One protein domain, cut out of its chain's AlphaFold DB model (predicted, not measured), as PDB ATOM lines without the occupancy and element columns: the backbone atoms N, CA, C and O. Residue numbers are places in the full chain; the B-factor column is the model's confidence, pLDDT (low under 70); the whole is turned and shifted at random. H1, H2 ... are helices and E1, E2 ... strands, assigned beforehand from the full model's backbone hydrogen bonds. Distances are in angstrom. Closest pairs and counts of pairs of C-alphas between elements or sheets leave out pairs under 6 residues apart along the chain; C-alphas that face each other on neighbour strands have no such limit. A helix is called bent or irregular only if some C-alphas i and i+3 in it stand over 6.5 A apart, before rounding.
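This is residues 3 to 10, 17 to 61, 72 to 93 and 105 to 226 of the 226 residues of an uncharacterized protein of Euryarchaeota archaeon (UniProt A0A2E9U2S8). Five roughly aligned helices, H1, H2, H5, H6 and H8, form a bundle with H1 in its middle, while H7 and H9 pack on each other and each meets H1 near one of its ends, H9 by residues 19 to 23 of H1 and H7 by residues 26 to 30. H5 reaches from the bundle across one face of a small antiparallel sheet, order E1 - E2 - E3; H3 lies at one end of the sheet, and H4 makes one end of the longest axis. The printed part has 197 residues, with nine named helices and three named strands in the order E1 H1 H2 E2 H3 E3 H4 H5 H6 H7 H8 H9, and is mostly helix. It is compact, with a radius of gyration of the C-alphas of 18.2 A and spans of 52 by 38 by 35 A.

E1, residues 3 to 5, begins with C-alpha 3 at (217.792, 175.850, 144.617). H1 is residues 17 to 30, 19.7 A long, and H2 residues 36 to 61, 37.3 A. E2, residues 76 to 83, is 21.2 A long. H3, residues 85 to 90, is only just irregular: C-alphas 86 and 89 are 6.8 A apart. E3, residues 107 to 114, is 23.0 A long. H4 is residues 120 to 131, H5 residues 133 to 154, 31.5 A long, H6 residues 159 to 168, H7 residues 177 to 188 and H8 residues 192 to 201. H9, residues 206 to 219, ends with C-alpha 219 at (234.995, 193.524, 132.180).

H1, the hub, touches H2 in a hairpin, opposite ways at 4 degrees, a shallow tilt; C-alphas 25 and 39 are closest, 6.6 A. H1 touches H6, C-alphas 24 and 164 closest at 6.8 A, and H8, C-alphas 22 and 198 closest at 6.6 A. H1 and H9 touch about perpendicular, 74 degrees, C-alphas 19 and 206 closest at 4.8 A. H7 and H9 touch at a steep tilt of 42 degrees, C-alphas 177 and 217 closest at 4.5 A. H5 touches H1 with residues 145 to 152 alone. In two layers, a helix on one face of a sheet, H5 lies over E2 and E3 at a height over the sheet of 7.3 A. N 3 and O 78 of E1 and E2 are 2.8 A apart, and N 79 and O 111 of E2 and E3 2.8 A, within hydrogen-bond range. H3 and, only just, with 5 pairs of C-alphas within 10 A, H4 are on the sheet, which each only grazes. Every O i to N i+4 pair is within hydrogen-bond range in H1, H2, H4, H5, H7, H8 and H9, but 5 of 6 in H6 and 0 of 2 in H3, where 2 of 3 O i to N i+3 pairs are.

The C-alphas of Pro 120 and Ser 191 are farthest apart, 53.7 A. Residues 11 to 16, 62 to 71 and 94 to 104 are not printed, with C-alpha gaps of 13.8, 17.0 and 19.2 A. Of the links printed whole, none is long. Mean pLDDT of the printed part is 74.0; 75 residues are under 70, among them 3 to 10, 83 to 93 and 132 to 142.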
ATOM      1  N   PHE A   3     218.724 174.732 144.645       42.31
ATOM      2  CA  PHE A   3     217.792 175.850 144.617       42.31
ATOM      3  C   PHE A   3     217.825 176.556 145.963       42.31
ATOM      4  O   PHE A   3     217.588 175.951 147.004       42.31
ATOM      5  N   ASP A   4     218.073 177.857 145.950       39.25
ATOM      6  CA  ASP A   4     217.907 178.687 147.138       39.25
ATOM      7  C   ASP A   4     216.453 179.175 147.182       39.25
ATOM      8  O   ASP A   4     216.065 180.100 146.462       39.25
ATOM      9  N   TRP A   5     215.619 178.482 147.960       41.81
ATOM     10  CA  TRP A   5     214.208 178.811 148.123       41.81
ATOM     11  C   TRP A   5     214.052 179.824 149.250       41.81
ATOM     12  O   TRP A   5     213.918 179.524 150.437       41.81
ATOM     13  N   HIS A   6     214.029 181.081 148.844       39.56
ATOM     14  CA  HIS A   6     213.646 182.177 149.712       39.56
ATOM     15  C   HIS A   6     212.114 182.241 149.780       39.56
ATOM     16  O   HIS A   6     211.464 182.682 148.831       39.56
ATOM     17  N   PHE A   7     211.526 181.856 150.915       36.03
ATOM     18  CA  PHE A   7     210.098 182.099 151.198       36.03
ATOM     19  C   PHE A   7     209.759 183.599 151.261       36.03
ATOM     20  O   PHE A   7     208.600 183.986 151.126       36.03
ATOM     21  N   GLU A   8     210.787 184.447 151.356       25.78
ATOM     22  CA  GLU A   8     210.756 185.864 151.005       25.78
ATOM     23  C   GLU A   8     211.691 186.129 149.811       25.78
ATOM     24  O   GLU A   8     212.835 186.528 150.003       25.78
ATOM     25  N   CYS A   9     211.263 185.941 148.558       26.67
ATOM     26  CA  CYS A   9     212.085 186.390 147.424       26.67
ATOM     27  C   CYS A   9     211.380 187.354 146.486       26.67
ATOM     28  O   CYS A   9     210.932 187.012 145.397       26.67
ATOM     29  N   GLY A  10     211.398 188.615 146.904       26.09
ATOM     30  CA  GLY A  10     211.743 189.714 146.012       26.09
ATOM     31  C   GLY A  10     213.241 190.034 146.085       26.09
ATOM     32  O   GLY A  10     213.586 191.206 146.197       26.09
ATOM     33  N   ASN A  17     214.719 181.209 137.591       69.75
ATOM     34  CA  ASN A  17     215.002 179.956 136.879       69.75
ATOM     35  C   ASN A  17     214.353 179.900 135.495       69.75
ATOM     36  O   ASN A  17     214.937 179.348 134.568       69.75
ATOM     37  N   TRP A  18     213.181 180.517 135.334       76.94
ATOM     38  CA  TRP A  18     212.484 180.606 134.054       76.94
ATOM     39  C   TRP A  18     213.301 181.343 132.991       76.94
ATOM     40  O   TRP A  18     213.353 180.884 131.856       76.94
ATOM     41  N   SER A  19     213.964 182.439 133.368       78.94
ATOM     42  CA  SER A  19     214.831 183.226 132.482       78.94
ATOM     43  C   SER A  19     216.090 182.462 132.118       78.94
ATOM     44  O   SER A  19     216.528 182.529 130.977       78.94
ATOM     45  N   MET A  20     216.676 181.733 133.072       82.31
ATOM     46  CA  MET A  20     217.865 180.923 132.799       82.31
ATOM     47  C   MET A  20     217.533 179.740 131.881       82.31
ATOM     48  O   MET A  20     218.265 179.467 130.936       82.31
ATOM     49  N   HIS A  21     216.392 179.081 132.100       84.94
ATOM     50  CA  HIS A  21     215.940 177.980 131.251       84.94
ATOM     51  C   HIS A  21     215.556 178.464 129.851       84.94
ATOM     52  O   HIS A  21     215.973 177.847 128.877       84.94
ATOM     53  N   SER A  22     214.823 179.577 129.714       87.25
ATOM     54  CA  SER A  22     214.522 180.132 128.386       87.25
ATOM     55  C   SER A  22     215.790 180.593 127.666       87.25
ATOM     56  O   SER A  22     215.933 180.348 126.470       87.25
ATOM     57  N   PHE A  23     216.749 181.179 128.387       89.00
ATOM     58  CA  PHE A  23     218.060 181.522 127.843       89.00
ATOM     59  C   PHE A  23     218.828 180.279 127.367       89.00
ATOM     60  O   PHE A  23     219.354 180.278 126.261       89.00
ATOM     61  N   ALA A  24     218.827 179.183 128.129       90.50
ATOM     62  CA  ALA A  24     219.440 177.920 127.715       90.50
ATOM     63  C   ALA A  24     218.792 177.320 126.450       90.50
ATOM     64  O   ALA A  24     219.503 176.873 125.551       90.50
ATOM     65  N   MET A  25     217.459 177.356 126.345       91.69
ATOM     66  CA  MET A  25     216.723 176.907 125.151       91.69
ATOM     67  C   MET A  25     217.093 177.722 123.907       91.69
ATOM     68  O   MET A  25     217.277 177.180 122.820       91.69
ATOM     69  N   LEU A  26     217.240 179.033 124.083       91.38
ATOM     70  CA  LEU A  26     217.706 179.942 123.045       91.38
ATOM     71  C   LEU A  26     219.132 179.597 122.588       91.38
ATOM     72  O   LEU A  26     219.386 179.518 121.388       91.38
ATOM     73  N   LEU A  27     220.048 179.302 123.517       93.38
ATOM     74  CA  LEU A  27     221.409 178.874 123.171       93.38
ATOM     75  C   LEU A  27     221.436 177.543 122.405       93.38
ATOM     76  O   LEU A  27     222.207 177.417 121.456       93.38
ATOM     77  N   LEU A  28     220.586 176.574 122.768       92.69
ATOM     78  CA  LEU A  28     220.438 175.310 122.030       92.69
ATOM     79  C   LEU A  28     219.998 175.545 120.584       92.69
ATOM     80  O   LEU A  28     220.540 174.943 119.655       92.69
ATOM     81  N   HIS A  29     219.042 176.451 120.380       92.69
ATOM     82  CA  HIS A  29     218.625 176.842 119.040       92.69
ATOM     83  C   HIS A  29     219.756 177.533 118.267       92.69
ATOM     84  O   HIS A  29     220.055 177.145 117.139       92.69
ATOM     85  N   ALA A  30     220.436 178.502 118.886       91.38
ATOM     86  CA  ALA A  30     221.555 179.222 118.274       91.38
ATOM     87  C   ALA A  30     222.715 178.299 117.868       91.38
ATOM     88  O   ALA A  30     223.384 178.540 116.863       91.38
ATOM     89  N   ASN A  31     222.952 177.239 118.644       91.62
ATOM     90  CA  ASN A  31     223.977 176.232 118.376       91.62
ATOM     91  C   ASN A  31     223.555 175.208 117.303       91.62
ATOM     92  O   ASN A  31     224.363 174.380 116.892       91.62
ATOM     93  N   GLY A  32     222.306 175.264 116.831       89.31
ATOM     94  CA  GLY A  32     221.758 174.341 115.838       89.31
ATOM     95  C   GLY A  32     221.337 172.982 116.403       89.31
ATOM     96  O   GLY A  32     220.981 172.099 115.624       89.31
ATOM     97  N   ASP A  33     221.345 172.807 117.728       90.75
ATOM     98  CA  ASP A  33     220.857 171.584 118.373       90.75
ATOM     99  C   ASP A  33     219.327 171.490 118.273       90.75
ATOM    100  O   ASP A  33     218.778 170.401 118.099       90.75
ATOM    101  N   TRP A  34     218.632 172.633 118.325       92.44
ATOM    102  CA  TRP A  34     217.173 172.717 118.220       92.44
ATOM    103  C   TRP A  34     216.702 173.472 116.976       92.44
ATOM    104  O   TRP A  34     217.171 174.565 116.653       92.44
ATOM    105  N   SER A  35     215.687 172.915 116.311       91.62
ATOM    106  CA  SER A  35     214.941 173.624 115.268       91.62
ATOM    107  C   SER A  35     214.069 174.734 115.866       91.62
ATOM    108  O   SER A  35     213.709 174.686 117.041       91.62
ATOM    109  N   GLU A  36     213.674 175.714 115.049       90.75
ATOM    110  CA  GLU A  36     212.761 176.791 115.473       90.75
ATOM    111  C   GLU A  36     211.427 176.236 115.997       90.75
ATOM    112  O   GLU A  36     210.953 176.643 117.053       90.75
ATOM    113  N   LYS A  37     210.877 175.212 115.326       92.12
ATOM    114  CA  LYS A  37     209.663 174.523 115.783       92.12
ATOM    115  C   LYS A  37     209.847 173.904 117.174       92.12
ATOM    116  O   LYS A  37     208.971 174.027 118.023       92.12
ATOM    117  N   ARG A  38     210.988 173.247 117.415       92.19
ATOM    118  CA  ARG A  38     211.291 172.639 118.718       92.19
ATOM    119  C   ARG A  38     211.416 173.698 119.812       92.19
ATOM    120  O   ARG A  38     210.894 173.504 120.906       92.19
ATOM    121  N   LEU A  39     212.077 174.813 119.504       92.06
ATOM    122  CA  LEU A  39     212.200 175.956 120.405       92.06
ATOM    123  C   LEU A  39     210.822 176.506 120.803       92.06
ATOM    124  O   LEU A  39     210.572 176.702 121.992       92.06
ATOM    125  N   GLU A  40     209.923 176.717 119.840       90.44
ATOM    126  CA  GLU A  40     208.567 177.220 120.093       90.44
ATOM    127  C   GLU A  40     207.758 176.279 120.996       90.44
ATOM    128  O   GLU A  40     207.147 176.723 121.975       90.44
ATOM    129  N   GLU A  41     207.788 174.974 120.710       89.12
ATOM    130  CA  GLU A  41     207.121 173.945 121.517       89.12
ATOM    131  C   GLU A  41     207.616 173.969 122.972       89.12
ATOM    132  O   GLU A  41     206.818 173.993 123.916       89.12
ATOM    133  N   GLU A  42     208.935 174.019 123.169       89.06
ATOM    134  CA  GLU A  42     209.551 173.993 124.496       89.06
ATOM    135  C   GLU A  42     209.323 175.291 125.280       89.06
ATOM    136  O   GLU A  42     208.969 175.231 126.466       89.06
ATOM    137  N   LEU A  43     209.433 176.458 124.636       88.25
ATOM    138  CA  LEU A  43     209.117 177.752 125.252       88.25
ATOM    139  C   LEU A  43     207.637 177.842 125.636       88.25
ATOM    140  O   LEU A  43     207.315 178.321 126.725       88.25
ATOM    141  N   THR A  44     206.737 177.321 124.802       85.62
ATOM    142  CA  THR A  44     205.301 177.256 125.110       85.62
ATOM    143  C   THR A  44     205.041 176.345 126.305       85.62
ATOM    144  O   THR A  44     204.337 176.730 127.242       85.62
ATOM    145  N   ALA A  45     205.657 175.160 126.343       84.19
ATOM    146  CA  ALA A  45     205.555 174.259 127.488       84.19
ATOM    147  C   ALA A  45     206.109 174.901 128.773       84.19
ATOM    148  O   ALA A  45     205.551 174.714 129.859       84.19
ATOM    149  N   LEU A  46     207.194 175.678 128.669       82.56
ATOM    150  CA  LEU A  46     207.766 176.428 129.790       82.56
ATOM    151  C   LEU A  46     206.795 177.508 130.286       82.56
ATOM    152  O   LEU A  46     206.558 177.613 131.491       82.56
ATOM    153  N   ALA A  47     206.183 178.255 129.368       79.00
ATOM    154  CA  ALA A  47     205.196 179.289 129.658       79.00
ATOM    155  C   ALA A  47     203.941 178.728 130.345       79.00
ATOM    156  O   ALA A  47     203.483 179.274 131.353       79.00
ATOM    157  N   VAL A  48     203.401 177.612 129.846       78.38
ATOM    158  CA  VAL A  48     202.246 176.925 130.449       78.38
ATOM    159  C   VAL A  48     202.572 176.471 131.870       78.38
ATOM    160  O   VAL A  48     201.789 176.731 132.785       78.38
ATOM    161  N   ASN A  49     203.738 175.854 132.082       72.44
ATOM    162  CA  ASN A  49     204.167 175.426 133.414       72.44
ATOM    163  C   ASN A  49     204.316 176.626 134.367       72.44
ATOM    164  O   ASN A  49     203.703 176.648 135.435       72.44
ATOM    165  N   ARG A  50     205.026 177.679 133.939       74.75
ATOM    166  CA  ARG A  50     205.168 178.932 134.699       74.75
ATOM    167  C   ARG A  50     203.811 179.501 135.109       74.75
ATOM    168  O   ARG A  50     203.615 179.840 136.273       74.75
ATOM    169  N   ASN A  51     202.867 179.593 134.178       70.81
ATOM    170  CA  ASN A  51     201.545 180.157 134.446       70.81
ATOM    171  C   ASN A  51     200.721 179.290 135.407       70.81
ATOM    172  O   ASN A  51     200.011 179.836 136.249       70.81
ATOM    173  N   THR A  52     200.827 177.963 135.323       66.94
ATOM    174  CA  THR A  52     200.197 177.040 136.283       66.94
ATOM    175  C   THR A  52     200.760 177.243 137.689       66.94
ATOM    176  O   THR A  52     199.996 177.398 138.640       66.94
ATOM    177  N   VAL A  53     202.085 177.335 137.819       65.12
ATOM    178  CA  VAL A  53     202.764 177.567 139.106       65.12
ATOM    179  C   VAL A  53     202.356 178.910 139.716       65.12
ATOM    180  O   VAL A  53     202.003 178.970 140.894       65.12
ATOM    181  N   LEU A  54     202.335 179.983 138.920       65.56
ATOM    182  CA  LEU A  54     201.934 181.314 139.390       65.56
ATOM    183  C   LEU A  54     200.459 181.367 139.809       65.56
ATOM    184  O   LEU A  54     200.139 181.958 140.839       65.56
ATOM    185  N   LYS A  55     199.562 180.709 139.062       62.09
ATOM    186  CA  LYS A  55     198.141 180.614 139.433       62.09
ATOM    187  C   LYS A  55     197.948 179.882 140.757       62.09
ATOM    188  O   LYS A  55     197.203 180.379 141.596       62.09
ATOM    189  N   ASN A  56     198.644 178.761 140.959       56.78
ATOM    190  CA  ASN A  56     198.569 177.982 142.197       56.78
ATOM    191  C   ASN A  56     199.077 178.788 143.404       56.78
ATOM    192  O   ASN A  56     198.458 178.779 144.471       56.78
ATOM    193  N   ALA A  57     200.154 179.557 143.217       55.03
ATOM    194  CA  ALA A  57     200.669 180.471 144.233       55.03
ATOM    195  C   ALA A  57     199.653 181.573 144.600       55.03
ATOM    196  O   ALA A  57     199.489 181.898 145.778       55.03
ATOM    197  N   ASP A  58     198.932 182.125 143.620       51.59
ATOM    198  CA  ASP A  58     197.917 183.161 143.855       51.59
ATOM    199  C   ASP A  58     196.625 182.622 144.490       51.59
ATOM    200  O   ASP A  58     196.003 183.319 145.298       51.59
ATOM    201  N   THR A  59     196.218 181.384 144.192       48.53
ATOM    202  CA  THR A  59     195.107 180.721 144.903       48.53
ATOM    203  C   THR A  59     195.446 180.448 146.365       48.53
ATOM    204  O   THR A  59     194.608 180.694 147.232       48.53
ATOM    205  N   ASN A  60     196.689 180.057 146.664       43.84
ATOM    206  CA  ASN A  60     197.143 179.830 148.040       43.84
ATOM    207  C   ASN A  60     197.242 181.142 148.840       43.84
ATOM    208  O   ASN A  60     196.885 181.178 150.016       43.84
ATOM    209  N   LYS A  61     197.578 182.267 148.188       40.75
ATOM    210  CA  LYS A  61     197.519 183.610 148.803       40.75
ATOM    211  C   LYS A  61     196.109 184.070 149.189       40.75
ATOM    212  O   LYS A  61     195.981 184.977 150.010       40.75
ATOM    213  N   ILE A  72     209.939 184.879 160.263       50.97
ATOM    214  CA  ILE A  72     210.957 184.743 159.232       50.97
ATOM    215  C   ILE A  72     211.171 183.236 159.097       50.97
ATOM    216  O   ILE A  72     211.885 182.637 159.906       50.97
ATOM    217  N   LEU A  73     210.461 182.613 158.147       49.84
ATOM    218  CA  LEU A  73     210.763 181.256 157.735       49.84
ATOM    219  C   LEU A  73     212.238 181.304 157.335       49.84
ATOM    220  O   LEU A  73     212.624 182.192 156.565       49.84
ATOM    221  N   PRO A  74     213.086 180.454 157.927       52.66
ATOM    222  CA  PRO A  74     214.501 180.477 157.613       52.66
ATOM    223  C   PRO A  74     214.684 180.240 156.107       52.66
ATOM    224  O   PRO A  74     213.888 179.549 155.472       52.66
ATOM    225  N   SER A  75     215.722 180.845 155.529       57.09
ATOM    226  CA  SER A  75     216.098 180.606 154.131       57.09
ATOM    227  C   SER A  75     216.368 179.109 153.956       57.09
ATOM    228  O   SER A  75     217.329 178.582 154.530       57.09
ATOM    229  N   LEU A  76     215.478 178.423 153.226       59.97
ATOM    230  CA  LEU A  76     215.633 177.005 152.926       59.97
ATOM    231  C   LEU A  76     216.436 176.858 151.645       59.97
ATOM    232  O   LEU A  76     216.185 177.520 150.638       59.97
ATOM    233  N   ILE A  77     217.372 175.926 151.674       61.78
ATOM    234  CA  ILE A  77     218.120 175.506 150.502       61.78
ATOM    235  C   ILE A  77     217.566 174.144 150.112       61.78
ATOM    236  O   ILE A  77     217.658 173.200 150.886       61.78
ATOM    237  N   VAL A  78     216.979 174.038 148.927       63.94
ATOM    238  CA  VAL A  78     216.499 172.770 148.375       63.94
ATOM    239  C   VAL A  78     217.521 172.290 147.356       63.94
ATOM    240  O   VAL A  78     217.567 172.795 146.237       63.94
ATOM    241  N   SER A  79     218.356 171.323 147.718       65.31
ATOM    242  CA  SER A  79     219.252 170.676 146.758       65.31
ATOM    243  C   SER A  79     218.561 169.478 146.131       65.31
ATOM    244  O   SER A  79     218.087 168.592 146.830       65.31
ATOM    245  N   VAL A  80     218.471 169.444 144.807       66.00
ATOM    246  CA  VAL A  80     217.886 168.326 144.073       66.00
ATOM    247  C   VAL A  80     218.985 167.530 143.385       66.00
ATOM    248  O   VAL A  80     219.750 168.062 142.566       66.00
ATOM    249  N   LYS A  81     219.022 166.231 143.674       69.06
ATOM    250  CA  LYS A  81     219.938 165.270 143.064       69.06
ATOM    251  C   LYS A  81     219.177 164.169 142.331       69.06
ATOM    252  O   LYS A  81     218.140 163.690 142.792       69.06
ATOM    253  N   LYS A  82     219.721 163.782 141.180       70.56
ATOM    254  CA  LYS A  82     219.341 162.570 140.457       70.56
ATOM    255  C   LYS A  82     220.061 161.407 141.130       70.56
ATOM    256  O   LYS A  82     221.279 161.476 141.283       70.56
ATOM    257  N   VAL A  83     219.320 160.397 141.565       69.06
ATOM    258  CA  VAL A  83     219.870 159.209 142.227       69.06
ATOM    259  C   VAL A  83     219.459 157.947 141.471       69.06
ATOM    260  O   VAL A  83     218.320 157.864 140.994       69.06
ATOM    261  N   PRO A  84     220.365 156.965 141.348       64.56
ATOM    262  CA  PRO A  84     219.997 155.615 140.948       64.56
ATOM    263  C   PRO A  84     218.920 155.054 141.892       64.56
ATOM    264  O   PRO A  84     218.942 155.312 143.097       64.56
ATOM    265  N   LYS A  85     217.939 154.317 141.355       63.97
ATOM    266  CA  LYS A  85     216.811 153.790 142.148       63.97
ATOM    267  C   LYS A  85     217.282 152.859 143.270       63.97
ATOM    268  O   LYS A  85     216.690 152.850 144.341       63.97
ATOM    269  N   ASP A  86     218.347 152.109 143.026       61.28
ATOM    270  CA  ASP A  86     219.020 151.205 143.960       61.28
ATOM    271  C   ASP A  86     219.686 151.918 145.149       61.28
ATOM    272  O   ASP A  86     219.933 151.290 146.174       61.28
ATOM    273  N   GLU A  87     219.899 153.235 145.071       57.88
ATOM    274  CA  GLU A  87     220.407 154.039 146.188       57.88
ATOM    275  C   GLU A  87     219.287 154.675 147.040       57.88
ATOM    276  O   GLU A  87     219.569 155.234 148.103       57.88
ATOM    277  N   LEU A  88     218.008 154.570 146.642       53.94
ATOM    278  CA  LEU A  88     216.879 155.160 147.384       53.94
ATOM    279  C   LEU A  88     216.713 154.588 148.795       53.94
ATOM    280  O   LEU A  88     216.395 155.337 149.719       53.94
ATOM    281  N   ASP A  89     216.976 153.293 148.977       50.72
ATOM    282  CA  ASP A  89     216.818 152.601 150.265       50.72
ATOM    283  C   ASP A  89     217.765 153.150 151.349       50.72
ATOM    284  O   ASP A  89     217.541 152.956 152.544       50.72
ATOM    285  N   THR A  90     218.802 153.895 150.949       51.16
ATOM    286  CA  THR A  90     219.761 154.532 151.861       51.16
ATOM    287  C   THR A  90     219.348 155.935 152.334       51.16
ATOM    288  O   THR A  90     220.021 156.497 153.197       51.16
ATOM    289  N   LEU A  91     218.239 156.501 151.826       48.47
ATOM    290  CA  LEU A  91     217.811 157.896 152.068       48.47
ATOM    291  C   LEU A  91     216.615 158.060 153.050       48.47
ATOM    292  O   LEU A  91     216.204 159.188 153.309       48.47
ATOM    293  N   THR A  92     216.174 156.969 153.696       41.19
ATOM    294  CA  THR A  92     215.252 156.814 154.866       41.19
ATOM    295  C   THR A  92     213.712 156.847 154.696       41.19
ATOM    296  O   THR A  92     213.160 157.628 153.930       41.19
ATOM    297  N   ASP A  93     213.079 155.940 155.476       37.66
ATOM    298  CA  ASP A  93     211.670 155.536 155.711       37.66
ATOM    299  C   ASP A  93     210.735 155.316 154.500       37.66
ATOM    300  O   ASP A  93     210.072 156.204 153.969       37.66
ATOM    301  N   ALA A 105     213.569 153.550 135.468       55.19
ATOM    302  CA  ALA A 105     213.082 154.285 136.632       55.19
ATOM    303  C   ALA A 105     214.183 155.174 137.248       55.19
ATOM    304  O   ALA A 105     214.892 154.765 138.166       55.19
ATOM    305  N   GLU A 106     214.314 156.411 136.765       61.97
ATOM    306  CA  GLU A 106     215.138 157.446 137.407       61.97
ATOM    307  C   GLU A 106     214.468 158.001 138.672       61.97
ATOM    308  O   GLU A 106     213.276 158.330 138.667       61.97
ATOM    309  N   ALA A 107     215.239 158.189 139.747       69.56
ATOM    310  CA  ALA A 107     214.753 158.782 140.985       69.56
ATOM    311  C   ALA A 107     215.371 160.163 141.243       69.56
ATOM    312  O   ALA A 107     216.517 160.449 140.897       69.56
ATOM    313  N   TRP A 108     214.574 161.048 141.838       67.31
ATOM    314  CA  TRP A 108     214.947 162.433 142.104       67.31
ATOM    315  C   TRP A 108     214.645 162.755 143.558       67.31
ATOM    316  O   TRP A 108     213.501 162.625 143.992       67.31
ATOM    317  N   VAL A 109     215.668 163.176 144.292       70.50
ATOM    318  CA  VAL A 109     215.577 163.459 145.726       70.50
ATOM    319  C   VAL A 109     215.840 164.935 145.956       70.50
ATOM    320  O   VAL A 109     216.803 165.486 145.423       70.50
ATOM    321  N   ALA A 110     214.970 165.562 146.744       68.12
ATOM    322  CA  ALA A 110     215.134 166.925 147.220       68.12
ATOM    323  C   ALA A 110     215.594 166.898 148.681       68.12
ATOM    324  O   ALA A 110     214.860 166.469 149.567       68.12
ATOM    325  N   GLU A 111     216.805 167.372 148.923       69.81
ATOM    326  CA  GLU A 111     217.360 167.608 150.247       69.81
ATOM    327  C   GLU A 111     217.019 169.033 150.672       69.81
ATOM    328  O   GLU A 111     217.411 169.998 150.014       69.81
ATOM    329  N   VAL A 112     216.274 169.174 151.768       68.00
ATOM    330  CA  VAL A 112     215.925 170.479 152.333       68.00
ATOM    331  C   VAL A 112     216.885 170.785 153.476       68.00
ATOM    332  O   VAL A 112     216.869 170.133 154.516       68.00
ATOM    333  N   GLY A 113     217.734 171.781 153.266       64.75
ATOM    334  CA  GLY A 113     218.637 172.340 154.259       64.75
ATOM    335  C   GLY A 113     218.258 173.768 154.631       64.75
ATOM    336  O   GLY A 113     217.348 174.374 154.066       64.75
ATOM    337  N   PHE A 114     219.010 174.329 155.570       65.25
ATOM    338  CA  PHE A 114     218.890 175.721 155.988       65.25
ATOM    339  C   PHE A 114     220.199 176.437 155.684       65.25
ATOM    340  O   PHE A 114     221.274 175.885 155.925       65.25
ATOM    341  N   ARG A 115     220.116 177.666 155.168       61.47
ATOM    342  CA  ARG A 115     221.309 178.486 154.916       61.47
ATOM    343  C   ARG A 115     222.069 178.801 156.204       61.47
ATOM    344  O   ARG A 115     223.293 178.740 156.228       61.47
ATOM    345  N   ASP A 116     221.320 179.100 157.259       66.38
ATOM    346  CA  ASP A 116     221.816 179.358 158.606       66.38
ATOM    347  C   ASP A 116     221.246 178.319 159.572       66.38
ATOM    348  O   ASP A 116     220.194 177.736 159.315       66.38
ATOM    349  N   LYS A 117     221.912 178.095 160.709       76.88
ATOM    350  CA  LYS A 117     221.425 177.148 161.721       76.88
ATOM    351  C   LYS A 117     220.070 177.630 162.281       76.88
ATOM    352  O   LYS A 117     220.060 178.657 162.963       76.88
ATOM    353  N   PRO A 118     218.955 176.912 162.044       74.56
ATOM    354  CA  PRO A 118     217.636 177.358 162.483       74.56
ATOM    355  C   PRO A 118     217.469 177.190 163.998       74.56
ATOM    356  O   PRO A 118     218.088 176.313 164.615       74.56
ATOM    357  N   THR A 119     216.605 178.002 164.609       77.56
ATOM    358  CA  THR A 119     216.157 177.762 165.990       77.56
ATOM    359  C   THR A 119     215.175 176.580 166.051       77.56
ATOM    360  O   THR A 119     214.569 176.223 165.037       77.56
ATOM    361  N   PRO A 120     214.964 175.963 167.231       82.94
ATOM    362  CA  PRO A 120     213.972 174.898 167.393       82.94
ATOM    363  C   PRO A 120     212.545 175.300 166.990       82.94
ATOM    364  O   PRO A 120     211.800 174.469 166.473       82.94
ATOM    365  N   GLU A 121     212.148 176.558 167.204       77.12
ATOM    366  CA  GLU A 121     210.850 177.071 166.751       77.12
ATOM    367  C   GLU A 121     210.775 177.130 165.222       77.12
ATOM    368  O   GLU A 121     209.804 176.658 164.636       77.12
ATOM    369  N   GLN A 122     211.833 177.624 164.569       68.25
ATOM    370  CA  GLN A 122     211.913 177.696 163.108       68.25
ATOM    371  C   GLN A 122     211.892 176.314 162.448       68.25
ATOM    372  O   GLN A 122     211.302 176.161 161.380       68.25
ATOM    373  N   LEU A 123     212.498 175.304 163.081       74.62
ATOM    374  CA  LEU A 123     212.419 173.913 162.628       74.62
ATOM    375  C   LEU A 123     210.975 173.407 162.636       74.62
ATOM    376  O   LEU A 123     210.497 172.942 161.607       74.62
ATOM    377  N   LYS A 124     210.248 173.587 163.746       74.75
ATOM    378  CA  LYS A 124     208.843 173.152 163.860       74.75
ATOM    379  C   LYS A 124     207.916 173.863 162.878       74.75
ATOM    380  O   LYS A 124     206.982 173.254 162.361       74.75
ATOM    381  N   ASP A 125     208.140 175.150 162.639       69.00
ATOM    382  CA  ASP A 125     207.355 175.909 161.664       69.00
ATOM    383  C   ASP A 125     207.668 175.464 160.227       69.00
ATOM    384  O   ASP A 125     206.761 175.368 159.399       69.00
ATOM    385  N   THR A 126     208.929 175.110 159.950       70.06
ATOM    386  CA  THR A 126     209.347 174.537 158.662       70.06
ATOM    387  C   THR A 126     208.741 173.151 158.446       70.06
ATOM    388  O   THR A 126     208.194 172.902 157.378       70.06
ATOM    389  N   GLU A 127     208.764 172.270 159.449       74.06
ATOM    390  CA  GLU A 127     208.139 170.939 159.387       74.06
ATOM    391  C   GLU A 127     206.648 171.044 159.047       74.06
ATOM    392  O   GLU A 127     206.194 170.456 158.068       74.06
ATOM    393  N   LYS A 128     205.898 171.889 159.766       72.19
ATOM    394  CA  LYS A 128     204.473 172.133 159.480       72.19
ATOM    395  C   LYS A 128     204.237 172.656 158.068       72.19
ATOM    396  O   LYS A 128     203.254 172.289 157.424       72.19
ATOM    397  N   PHE A 129     205.108 173.543 157.596       69.50
ATOM    398  CA  PHE A 129     205.022 174.075 156.245       69.50
ATOM    399  C   PHE A 129     205.262 172.984 155.186       69.50
ATOM    400  O   PHE A 129     204.494 172.892 154.227       69.50
ATOM    401  N   LEU A 130     206.287 172.144 155.374       68.69
ATOM    402  CA  LEU A 130     206.635 171.034 154.478       68.69
ATOM    403  C   LEU A 130     205.570 169.929 154.458       68.69
ATOM    404  O   LEU A 130     205.312 169.344 153.407       68.69
ATOM    405  N   GLU A 131     204.923 169.668 155.593       70.94
ATOM    406  CA  GLU A 131     203.786 168.745 155.692       70.94
ATOM    407  C   GLU A 131     202.531 169.283 154.987       70.94
ATOM    408  O   GLU A 131     201.718 168.505 154.469       70.94
ATOM    409  N   GLY A 132     202.388 170.611 154.930       66.25
ATOM    410  CA  GLY A 132     201.319 171.313 154.230       66.25
ATOM    411  C   GLY A 132     201.413 171.224 152.702       66.25
ATOM    412  O   GLY A 132     202.460 170.958 152.111       66.25
ATOM    413  N   GLN A 133     200.290 171.495 152.028       58.34
ATOM    414  CA  GLN A 133     200.199 171.426 150.564       58.34
ATOM    415  C   GLN A 133     201.175 172.399 149.871       58.34
ATOM    416  O   GLN A 133     201.800 172.039 148.878       58.34
ATOM    417  N   GLY A 134     201.396 173.585 150.454       63.38
ATOM    418  CA  GLY A 134     202.339 174.576 149.927       63.38
ATOM    419  C   GLY A 134     203.805 174.122 149.933       63.38
ATOM    420  O   GLY A 134     204.534 174.438 148.993       63.38
ATOM    421  N   GLY A 135     204.241 173.363 150.944       64.38
ATOM    422  CA  GLY A 135     205.610 172.848 151.023       64.38
ATOM    423  C   GLY A 135     205.867 171.660 150.098       64.38
ATOM    424  O   GLY A 135     206.915 171.590 149.455       64.38
ATOM    425  N   LYS A 136     204.883 170.768 149.934       68.25
ATOM    426  CA  LYS A 136     204.964 169.680 148.944       68.25
ATOM    427  C   LYS A 136     205.017 170.215 147.516       68.25
ATOM    428  O   LYS A 136     205.868 169.786 146.737       68.25
ATOM    429  N   ASP A 137     204.166 171.185 147.190       64.69
ATOM    430  CA  ASP A 137     204.152 171.826 145.871       64.69
ATOM    431  C   ASP A 137     205.487 172.527 145.573       64.69
ATOM    432  O   ASP A 137     205.992 172.452 144.452       64.69
ATOM    433  N   ALA A 138     206.098 173.151 146.586       63.47
ATOM    434  CA  ALA A 138     207.412 173.780 146.495       63.47
ATOM    435  C   ALA A 138     208.537 172.793 146.148       63.47
ATOM    436  O   ALA A 138     209.310 173.020 145.213       63.47
ATOM    437  N   ILE A 139     208.604 171.674 146.871       69.75
ATOM    438  CA  ILE A 139     209.594 170.619 146.633       69.75
ATOM    439  C   ILE A 139     209.397 169.998 145.248       69.75
ATOM    440  O   ILE A 139     210.350 169.865 144.479       69.75
ATOM    441  N   MET A 140     208.154 169.668 144.890       69.94
ATOM    442  CA  MET A 140     207.838 169.119 143.572       69.94
ATOM    443  C   MET A 140     208.183 170.097 142.452       69.94
ATOM    444  O   MET A 140     208.648 169.683 141.389       69.94
ATOM    445  N   HIS A 141     208.013 171.399 142.686       68.38
ATOM    446  CA  HIS A 141     208.451 172.421 141.750       68.38
ATOM    447  C   HIS A 141     209.967 172.385 141.539       68.38
ATOM    448  O   HIS A 141     210.410 172.322 140.394       68.38
ATOM    449  N   ALA A 142     210.755 172.366 142.617       67.50
ATOM    450  CA  ALA A 142     212.212 172.263 142.538       67.50
ATOM    451  C   ALA A 142     212.657 170.999 141.777       67.50
ATOM    452  O   ALA A 142     213.499 171.077 140.884       67.50
ATOM    453  N   ILE A 143     212.031 169.849 142.048       70.69
ATOM    454  CA  ILE A 143     212.322 168.592 141.341       70.69
ATOM    455  C   ILE A 143     212.010 168.702 139.846       70.69
ATOM    456  O   ILE A 143     212.824 168.311 139.012       70.69
ATOM    457  N   ASN A 144     210.853 169.255 139.484       71.62
ATOM    458  CA  ASN A 144     210.462 169.407 138.083       71.62
ATOM    459  C   ASN A 144     211.379 170.377 137.325       71.62
ATOM    460  O   ASN A 144     211.666 170.146 136.150       71.62
ATOM    461  N   GLN A 145     211.869 171.428 137.987       70.44
ATOM    462  CA  GLN A 145     212.882 172.318 137.412       70.44
ATOM    463  C   GLN A 145     214.211 171.591 137.211       70.44
ATOM    464  O   GLN A 145     214.793 171.680 136.134       70.44
ATOM    465  N   ALA A 146     214.657 170.801 138.193       72.81
ATOM    466  CA  ALA A 146     215.898 170.036 138.078       72.81
ATOM    467  C   ALA A 146     215.851 169.025 136.930       72.81
ATOM    468  O   ALA A 146     216.781 168.962 136.128       72.81
ATOM    469  N   LYS A 147     214.737 168.292 136.810       75.50
ATOM    470  CA  LYS A 147     214.466 167.382 135.690       75.50
ATOM    471  C   LYS A 147     214.541 168.103 134.351       75.50
ATOM    472  O   LYS A 147     215.136 167.595 133.407       75.50
ATOM    473  N   ARG A 148     213.954 169.299 134.264       75.56
ATOM    474  CA  ARG A 148     213.969 170.075 133.024       75.56
ATOM    475  C   ARG A 148     215.367 170.576 132.676       75.56
ATOM    476  O   ARG A 148     215.743 170.505 131.512       75.56
ATOM    477  N   GLY A 149     216.135 171.042 133.658       78.00
ATOM    478  CA  GLY A 149     217.526 171.430 133.445       78.00
ATOM    479  C   GLY A 149     218.404 170.254 133.005       78.00
ATOM    480  O   GLY A 149     219.215 170.413 132.097       78.00
ATOM    481  N   ASP A 150     218.199 169.063 133.579       80.56
ATOM    482  CA  ASP A 150     218.887 167.830 133.165       80.56
ATOM    483  C   ASP A 150     218.555 167.443 131.722       80.56
ATOM    484  O   ASP A 150     219.468 167.201 130.935       80.56
ATOM    485  N   TYR A 151     217.272 167.499 131.355       84.25
ATOM    486  CA  TYR A 151     216.818 167.293 129.982       84.25
ATOM    487  C   TYR A 151     217.450 168.298 129.000       84.25
ATOM    488  O   TYR A 151     218.060 167.903 128.011       84.25
ATOM    489  N   ILE A 152     217.375 169.604 129.282       84.81
ATOM    490  CA  ILE A 152     217.971 170.651 128.426       84.81
ATOM    491  C   ILE A 152     219.478 170.424 128.265       84.81
ATOM    492  O   ILE A 152     220.017 170.550 127.166       84.81
ATOM    493  N   ARG A 153     220.168 170.049 129.347       85.12
ATOM    494  CA  ARG A 153     221.592 169.715 129.305       85.12
ATOM    495  C   ARG A 153     221.858 168.506 128.410       85.12
ATOM    496  O   ARG A 153     222.768 168.581 127.587       85.12
ATOM    497  N   SER A 154     221.097 167.417 128.538       86.06
ATOM    498  CA  SER A 154     221.323 166.196 127.747       86.06
ATOM    499  C   SER A 154     221.133 166.395 126.242       86.06
ATOM    500  O   SER A 154     221.743 165.679 125.455       86.06
ATOM    501  N   GLU A 155     220.342 167.392 125.842       87.56
ATOM    502  CA  GLU A 155     220.075 167.703 124.431       87.56
ATOM    503  C   GLU A 155     221.215 168.478 123.751       87.56
ATOM    504  O   GLU A 155     221.275 168.555 122.525       87.56
ATOM    505  N   SER A 156     222.125 169.059 124.535       86.62
ATOM    506  CA  SER A 156     223.232 169.862 124.016       86.62
ATOM    507  C   SER A 156     224.445 169.029 123.630       86.62
ATOM    508  O   SER A 156     224.822 168.076 124.322       86.62
ATOM    509  N   LYS A 157     225.118 169.439 122.553       79.12
ATOM    510  CA  LYS A 157     226.331 168.779 122.055       79.12
ATOM    511  C   LYS A 157     227.546 169.702 122.135       79.12
ATOM    512  O   LYS A 157     227.449 170.926 122.065       79.12
ATOM    513  N   GLY A 158     228.729 169.098 122.251       79.94
ATOM    514  CA  GLY A 158     230.007 169.817 122.220       79.94
ATOM    515  C   GLY A 158     230.199 170.788 123.391       79.94
ATOM    516  O   GLY A 158     229.815 170.501 124.522       79.94
ATOM    517  N   ASN A 159     230.813 171.943 123.119       82.38
ATOM    518  CA  ASN A 159     231.204 172.915 124.150       82.38
ATOM    519  C   ASN A 159     230.010 173.540 124.888       82.38
ATOM    520  O   ASN A 159     230.148 173.917 126.052       82.38
ATOM    521  N   LEU A 160     228.838 173.619 124.245       88.75
ATOM    522  CA  LEU A 160     227.632 174.154 124.876       88.75
ATOM    523  C   LEU A 160     227.177 173.286 126.060       88.75
ATOM    524  O   LEU A 160     226.674 173.826 127.041       88.75
ATOM    525  N   ASN A 161     227.426 171.974 126.034       85.12
ATOM    526  CA  ASN A 161     227.043 171.066 127.119       85.12
ATOM    527  C   ASN A 161     227.730 171.388 128.450       85.12
ATOM    528  O   ASN A 161     227.088 171.427 129.504       85.12
ATOM    529  N   ILE A 162     229.023 171.705 128.393       85.75
ATOM    530  CA  ILE A 162     229.805 172.098 129.571       85.75
ATOM    531  C   ILE A 162     229.240 173.397 130.159       85.75
ATOM    532  O   ILE A 162     229.083 173.525 131.371       85.75
ATOM    533  N   LEU A 163     228.879 174.347 129.297       88.69
ATOM    534  CA  LEU A 163     228.335 175.633 129.721       88.69
ATOM    535  C   LEU A 163     226.926 175.504 130.281       88.69
ATOM    536  O   LEU A 163     226.651 176.056 131.338       88.69
ATOM    537  N   LEU A 164     226.052 174.735 129.636       88.56
ATOM    538  CA  LEU A 164     224.711 174.472 130.155       88.56
ATOM    539  C   LEU A 164     224.751 173.723 131.484       88.56
ATOM    540  O   LEU A 164     223.910 173.986 132.338       88.56
ATOM    541  N   THR A 165     225.749 172.863 131.700       82.75
ATOM    542  CA  THR A 165     225.975 172.240 133.010       82.75
ATOM    543  C   THR A 165     226.178 173.297 134.089       82.75
ATOM    544  O   THR A 165     225.470 173.256 135.087       82.75
ATOM    545  N   LYS A 166     227.061 174.275 133.858       83.12
ATOM    546  CA  LYS A 166     227.325 175.378 134.797       83.12
ATOM    547  C   LYS A 166     226.157 176.363 134.930       83.12
ATOM    548  O   LYS A 166     225.911 176.904 136.000       83.12
ATOM    549  N   LEU A 167     225.448 176.638 133.835       82.25
ATOM    550  CA  LEU A 167     224.337 177.595 133.810       82.25
ATOM    551  C   LEU A 167     223.094 177.063 134.524       82.25
ATOM    552  O   LEU A 167     222.352 177.834 135.128       82.25
ATOM    553  N   LEU A 168     222.845 175.758 134.424       79.81
ATOM    554  CA  LEU A 168     221.640 175.135 134.957       79.81
ATOM    555  C   LEU A 168     221.869 174.495 136.328       79.81
ATOM    556  O   LEU A 168     220.894 174.177 136.990       79.81
ATOM    557  N   SER A 169     223.107 174.306 136.796       68.38
ATOM    558  CA  SER A 169     223.384 173.675 138.096       68.38
ATOM    559  C   SER A 169     222.965 174.516 139.313       68.38
ATOM    560  O   SER A 169     222.668 173.928 140.362       68.38
ATOM    561  N   CYS A 170     222.856 175.845 139.162       61.56
ATOM    562  CA  CYS A 170     222.413 176.809 140.189       61.56
ATOM    563  C   CYS A 170     223.160 176.685 141.537       61.56
ATOM    564  O   CYS A 170     222.610 176.905 142.611       61.56
ATOM    565  N   ASP A 171     224.433 176.309 141.497       63.00
ATOM    566  CA  ASP A 171     225.266 175.948 142.649       63.00
ATOM    567  C   ASP A 171     226.482 176.873 142.835       63.00
ATOM    568  O   ASP A 171     227.434 176.519 143.529       63.00
ATOM    569  N   GLY A 172     226.445 178.088 142.273       65.62
ATOM    570  CA  GLY A 172     227.547 179.052 142.375       65.62
ATOM    571  C   GLY A 172     228.678 178.799 141.379       65.62
ATOM    572  O   GLY A 172     229.762 179.372 141.523       65.62
ATOM    573  N   GLU A 173     228.435 177.956 140.372       77.69
ATOM    574  CA  GLU A 173     229.379 177.682 139.296       77.69
ATOM    575  C   GLU A 173     229.854 178.962 138.609       77.69
ATOM    576  O   GLU A 173     229.128 179.950 138.448       77.69
ATOM    577  N   THR A 174     231.128 178.940 138.227       81.88
ATOM    578  CA  THR A 174     231.809 180.114 137.689       81.88
ATOM    579  C   THR A 174     231.914 180.015 136.172       81.88
ATOM    580  O   THR A 174     232.554 179.110 135.624       81.88
ATOM    581  N   ILE A 175     231.310 180.993 135.503       84.25
ATOM    582  CA  ILE A 175     231.444 181.255 134.073       84.25
ATOM    583  C   ILE A 175     232.545 182.298 133.897       84.25
ATOM    584  O   ILE A 175     232.429 183.439 134.349       84.25
ATOM    585  N   ASN A 176     233.646 181.908 133.267       89.44
ATOM    586  CA  ASN A 176     234.760 182.816 133.019       89.44
ATOM    587  C   ASN A 176     234.463 183.758 131.826       89.44
ATOM    588  O   ASN A 176     233.540 183.512 131.049       89.44
ATOM    589  N   PRO A 177     235.248 184.831 131.622       88.62
ATOM    590  CA  PRO A 177     234.980 185.799 130.556       88.62
ATOM    591  C   PRO A 177     234.968 185.217 129.134       88.62
ATOM    592  O   PRO A 177     234.209 185.693 128.294       88.62
ATOM    593  N   ILE A 178     235.783 184.196 128.847       92.19
ATOM    594  CA  ILE A 178     235.832 183.527 127.531       92.19
ATOM    595  C   ILE A 178     234.552 182.721 127.305       92.19
ATOM    596  O   ILE A 178     233.960 182.774 126.229       92.19
ATOM    597  N   GLU A 179     234.095 182.024 128.337       92.31
ATOM    598  CA  GLU A 179     232.817 181.315 128.330       92.31
ATOM    599  C   GLU A 179     231.649 182.298 128.145       92.31
ATOM    600  O   GLU A 179     230.788 182.075 127.295       92.31
ATOM    601  N   SER A 180     231.671 183.437 128.847       90.44
ATOM    602  CA  SER A 180     230.702 184.531 128.675       90.44
ATOM    603  C   SER A 180     230.702 185.100 127.251       90.44
ATOM    604  O   SER A 180     229.634 185.364 126.698       90.44
ATOM    605  N   MET A 181     231.878 185.269 126.631       91.06
ATOM    606  CA  MET A 181     231.992 185.708 125.234       91.06
ATOM    607  C   MET A 181     231.335 184.713 124.278       91.06
ATOM    608  O   MET A 181     230.574 185.126 123.407       91.06
ATOM    609  N   TYR A 182     231.587 183.414 124.453       92.25
ATOM    610  CA  TYR A 182     230.969 182.375 123.627       92.25
ATOM    611  C   TYR A 182     229.441 182.344 123.788       92.25
ATOM    612  O   TYR A 182     228.716 182.297 122.795       92.25
ATOM    613  N   ILE A 183     228.945 182.436 125.026       91.88
ATOM    614  CA  ILE A 183     227.508 182.501 125.329       91.88
ATOM    615  C   ILE A 183     226.853 183.692 124.621       91.88
ATOM    616  O   ILE A 183     225.787 183.551 124.019       91.88
ATOM    617  N   ILE A 184     227.484 184.867 124.673       91.31
ATOM    618  CA  ILE A 184     226.937 186.074 124.050       91.31
ATOM    619  C   ILE A 184     227.025 186.024 122.530       91.31
ATOM    620  O   ILE A 184     226.076 186.435 121.872       91.31
ATOM    621  N   ASP A 185     228.101 185.485 121.962       91.81
ATOM    622  CA  ASP A 185     228.214 185.292 120.515       91.81
ATOM    623  C   ASP A 185     227.089 184.390 119.978       91.81
ATOM    624  O   ASP A 185     226.439 184.736 118.993       91.81
ATOM    625  N   LEU A 186     226.777 183.289 120.673       91.44
ATOM    626  CA  LEU A 186     225.611 182.460 120.348       91.44
ATOM    627  C   LEU A 186     224.302 183.248 120.470       91.44
ATOM    628  O   LEU A 186     223.494 183.252 119.543       91.44
ATOM    629  N   PHE A 187     224.099 183.955 121.583       89.62
ATOM    630  CA  PHE A 187     222.873 184.722 121.811       89.62
ATOM    631  C   PHE A 187     222.648 185.820 120.756       89.62
ATOM    632  O   PHE A 187     221.514 186.076 120.351       89.62
ATOM    633  N   MET A 188     223.717 186.465 120.287       87.06
ATOM    634  CA  MET A 188     223.659 187.529 119.278       87.06
ATOM    635  C   MET A 188     223.428 187.006 117.854       87.06
ATOM    636  O   MET A 188     223.008 187.775 116.994       87.06
ATOM    637  N   LYS A 189     223.680 185.717 117.594       86.88
ATOM    638  CA  LYS A 189     223.416 185.068 116.296       86.88
ATOM    639  C   LYS A 189     221.951 184.689 116.084       86.88
ATOM    640  O   LYS A 189     221.583 184.299 114.978       86.88
ATOM    641  N   MET A 190     221.128 184.769 117.124       86.19
ATOM    642  CA  MET A 190     219.715 184.414 117.039       86.19
ATOM    643  C   MET A 190     218.919 185.443 116.242       86.19
ATOM    644  O   MET A 190     219.245 186.629 116.233       86.19
ATOM    645  N   SER A 191     217.854 184.983 115.590       84.12
ATOM    646  CA  SER A 191     216.927 185.871 114.900       84.12
ATOM    647  C   SER A 191     216.122 186.711 115.893       84.12
ATOM    648  O   SER A 191     215.720 186.239 116.959       84.12
ATOM    649  N   ASP A 192     215.763 187.928 115.475       84.00
ATOM    650  CA  ASP A 192     214.838 188.786 116.221       84.00
ATOM    651  C   ASP A 192     213.508 188.076 116.539       84.00
ATOM    652  O   ASP A 192     212.868 188.380 117.548       84.00
ATOM    653  N   SER A 193     213.066 187.137 115.685       84.81
ATOM    654  CA  SER A 193     211.858 186.336 115.920       84.81
ATOM    655  C   SER A 193     212.005 185.418 117.133       84.81
ATOM    656  O   SER A 193     211.107 185.391 117.973       84.81
ATOM    657  N   ALA A 194     213.143 184.733 117.282       83.19
ATOM    658  CA  ALA A 194     213.415 183.862 118.422       83.19
ATOM    659  C   ALA A 194     213.524 184.664 119.729       83.19
ATOM    660  O   ALA A 194     212.962 184.264 120.753       83.19
ATOM    661  N   HIS A 195     214.174 185.838 119.697       83.06
ATOM    662  CA  HIS A 195     214.223 186.727 120.865       83.06
ATOM    663  C   HIS A 195     212.830 187.196 121.285       83.06
ATOM    664  O   HIS A 195     212.509 187.150 122.473       83.06
ATOM    665  N   LYS A 196     211.997 187.629 120.328       85.00
ATOM    666  CA  LYS A 196     210.618 188.070 120.597       85.00
ATOM    667  C   LYS A 196     209.758 186.942 121.148       85.00
ATOM    668  O   LYS A 196     209.076 187.148 122.143       85.00
ATOM    669  N   MET A 197     209.850 185.749 120.569       83.56
ATOM    670  CA  MET A 197     209.096 184.579 121.017       83.56
ATOM    671  C   MET A 197     209.372 184.257 122.492       83.56
ATOM    672  O   MET A 197     208.443 184.126 123.286       83.56
ATOM    673  N   ALA A 198     210.640 184.183 122.898       78.69
ATOM    674  CA  ALA A 198     210.988 183.897 124.290       78.69
ATOM    675  C   ALA A 198     210.591 185.035 125.254       78.69
ATOM    676  O   ALA A 198     210.131 184.765 126.370       78.69
ATOM    677  N   ALA A 199     210.712 186.289 124.809       79.31
ATOM    678  CA  ALA A 199     210.284 187.469 125.558       79.31
ATOM    679  C   ALA A 199     208.762 187.503 125.795       79.31
ATOM    680  O   ALA A 199     208.318 187.803 126.905       79.31
ATOM    681  N   GLU A 200     207.971 187.167 124.773       81.25
ATOM    682  CA  GLU A 200     206.505 187.147 124.818       81.25
ATOM    683  C   GLU A 200     205.958 185.956 125.614       81.25
ATOM    684  O   GLU A 200     205.012 186.114 126.389       81.25
ATOM    685  N   LEU A 201     206.553 184.769 125.453       73.62
ATOM    686  CA  LEU A 201     206.050 183.539 126.069       73.62
ATOM    687  C   LEU A 201     206.457 183.396 127.539       73.62
ATOM    688  O   LEU A 201     205.660 182.920 128.351       73.62
ATOM    689  N   VAL A 202     207.685 183.777 127.904       68.06
ATOM    690  CA  VAL A 202     208.255 183.430 129.218       68.06
ATOM    691  C   VAL A 202     208.512 184.671 130.067       68.06
ATOM    692  O   VAL A 202     207.892 184.821 131.124       68.06
ATOM    693  N   THR A 203     209.440 185.538 129.649       67.12
ATOM    694  CA  THR A 203     209.768 186.801 130.333       67.12
ATOM    695  C   THR A 203     210.785 187.633 129.541       67.12
ATOM    696  O   THR A 203     211.701 187.092 128.924       67.12
ATOM    697  N   ASN A 204     210.699 188.963 129.659       66.88
ATOM    698  CA  ASN A 204     211.731 189.898 129.192       66.88
ATOM    699  C   ASN A 204     213.051 189.806 129.985       66.88
ATOM    700  O   ASN A 204     214.080 190.322 129.541       66.88
ATOM    701  N   ASP A 205     213.051 189.146 131.146       71.12
ATOM    702  CA  ASP A 205     214.204 189.075 132.053       71.12
ATOM    703  C   ASP A 205     215.380 188.257 131.485       71.12
ATOM    704  O   ASP A 205     216.509 188.396 131.952       71.12
ATOM    705  N   MET A 206     215.173 187.472 130.421       76.19
ATOM    706  CA  MET A 206     216.265 186.812 129.688       76.19
ATOM    707  C   MET A 206     217.294 187.812 129.132       76.19
ATOM    708  O   MET A 206     218.480 187.506 129.032       76.19
ATOM    709  N   LEU A 207     216.877 189.048 128.830       77.75
ATOM    710  CA  LEU A 207     217.798 190.107 128.411       77.75
ATOM    711  C   LEU A 207     218.700 190.567 129.564       77.75
ATOM    712  O   LEU A 207     219.808 191.038 129.319       77.75
ATOM    713  N   LEU A 208     218.253 190.435 130.816       77.25
ATOM    714  CA  LEU A 208     219.084 190.711 131.993       77.25
ATOM    715  C   LEU A 208     220.143 189.619 132.183       77.25
ATOM    716  O   LEU A 208     221.278 189.934 132.539       77.25
ATOM    717  N   VAL A 209     219.794 188.363 131.884       81.12
ATOM    718  CA  VAL A 209     220.748 187.241 131.831       81.12
ATOM    719  C   VAL A 209     221.828 187.533 130.781       81.12
ATOM    720  O   VAL A 209     223.012 187.594 131.111       81.12
ATOM    721  N   ALA A 210     221.426 187.850 129.546       85.12
ATOM    722  CA  ALA A 210     222.354 188.204 128.468       85.12
ATOM    723  C   ALA A 210     223.254 189.402 128.832       85.12
ATOM    724  O   ALA A 210     224.469 189.358 128.649       85.12
ATOM    725  N   LYS A 211     222.696 190.472 129.413       84.12
ATOM    726  CA  LYS A 211     223.483 191.637 129.857       84.12
ATOM    727  C   LYS A 211     224.553 191.276 130.888       84.12
ATOM    728  O   LYS A 211     225.639 191.850 130.841       84.12
ATOM    729  N   SER A 212     224.266 190.337 131.785       83.88
ATOM    730  CA  SER A 212     225.209 189.913 132.829       83.88
ATOM    731  C   SER A 212     226.417 189.190 132.228       83.88
ATOM    732  O   SER A 212     227.559 189.512 132.563       83.88
ATOM    733  N   PHE A 213     226.190 188.314 131.245       86.31
ATOM    734  CA  PHE A 213     227.277 187.699 130.476       86.31
ATOM    735  C   PHE A 213     228.026 188.714 129.610       86.31
ATOM    736  O   PHE A 213     229.253 188.686 129.567       86.31
ATOM    737  N   GLY A 214     227.326 189.670 128.993       84.75
ATOM    738  CA  GLY A 214     227.961 190.764 128.250       84.75
ATOM    739  C   GLY A 214     228.894 191.606 129.127       84.75
ATOM    740  O   GLY A 214     230.010 191.928 128.721       84.75
ATOM    741  N   TYR A 215     228.482 191.908 130.362       85.50
ATOM    742  CA  TYR A 215     229.328 192.599 131.336       85.50
ATOM    743  C   TYR A 215     230.536 191.754 131.754       85.50
ATOM    744  O   TYR A 215     231.651 192.273 131.800       85.50
ATOM    745  N   SER A 216     230.349 190.461 132.033       86.50
ATOM    746  CA  SER A 216     231.453 189.545 132.360       86.50
ATOM    747  C   SER A 216     232.478 189.465 131.222       86.50
ATOM    748  O   SER A 216     233.673 189.645 131.456       86.50
ATOM    749  N   ALA A 217     232.008 189.307 129.982       87.38
ATOM    750  CA  ALA A 217     232.839 189.295 128.782       87.38
ATOM    751  C   ALA A 217     233.634 190.601 128.607       87.38
ATOM    752  O   ALA A 217     234.831 190.561 128.330       87.38
ATOM    753  N   ALA A 218     232.991 191.758 128.800       86.31
ATOM    754  CA  ALA A 218     233.621 193.065 128.604       86.31
ATOM    755  C   ALA A 218     234.564 193.476 129.748       86.31
ATOM    756  O   ALA A 218     235.571 194.138 129.511       86.31
ATOM    757  N   SER A 219     234.235 193.115 130.990       86.38
ATOM    758  CA  SER A 219     234.995 193.524 132.180       86.38
ATOM    759  C   SER A 219     236.165 192.597 132.515       86.38
ATOM    760  O   SER A 219     237.007 192.967 133.328       86.38
ATOM    761  N   GLY A 220     236.219 191.397 131.927       83.38
ATOM    762  CA  GLY A 220     237.221 190.385 132.268       83.38
ATOM    763  C   GLY A 220     236.993 189.723 133.633       83.38
ATOM    764  O   GLY A 220     237.837 188.952 134.085       83.38
ATOM    765  N   ASN A 221     235.855 189.988 134.280       81.06
ATOM    766  CA  ASN A 221     235.480 189.364 135.545       81.06
ATOM    767  C   ASN A 221     234.642 188.109 135.304       81.06
ATOM    768  O   ASN A 221     233.774 188.084 134.430       81.06
ATOM    769  N   SER A 222     234.870 187.077 136.114       82.25
ATOM    770  CA  SER A 222     234.034 185.876 136.069       82.25
ATOM    771  C   SER A 222     232.642 186.154 136.639       82.25
ATOM    772  O   SER A 222     232.490 186.947 137.570       82.25
ATOM    773  N   PHE A 223     231.635 185.496 136.080       79.06
ATOM    774  CA  PHE A 223     230.253 185.534 136.537       79.06
ATOM    775  C   PHE A 223     229.946 184.283 137.363       79.06
ATOM    776  O   PHE A 223     230.276 183.175 136.950       79.06
ATOM    777  N   GLN A 224     229.308 184.455 138.518       77.56
ATOM    778  CA  GLN A 224     228.819 183.339 139.328       77.56
ATOM    779  C   GLN A 224     227.327 183.138 139.080       77.56
ATOM    780  O   GLN A 224     226.545 184.084 139.194       77.56
ATOM    781  N   VAL A 225     226.948 181.908 138.744       69.50
ATOM    782  CA  VAL A 225     225.561 181.530 138.466       69.50
ATOM    783  C   VAL A 225     224.869 181.151 139.778       69.50
ATOM    784  O   VAL A 225     225.293 180.215 140.454       69.50
ATOM    785  N   TYR A 226     223.802 181.873 140.132       59.47
ATOM    786  CA  TYR A 226     223.028 181.698 141.368       59.47
ATOM    787  C   TYR A 226     221.529 181.596 141.125       59.47
ATOM    788  O   TYR A 226     221.040 182.265 140.184       59.47
TER     789      TYR A 226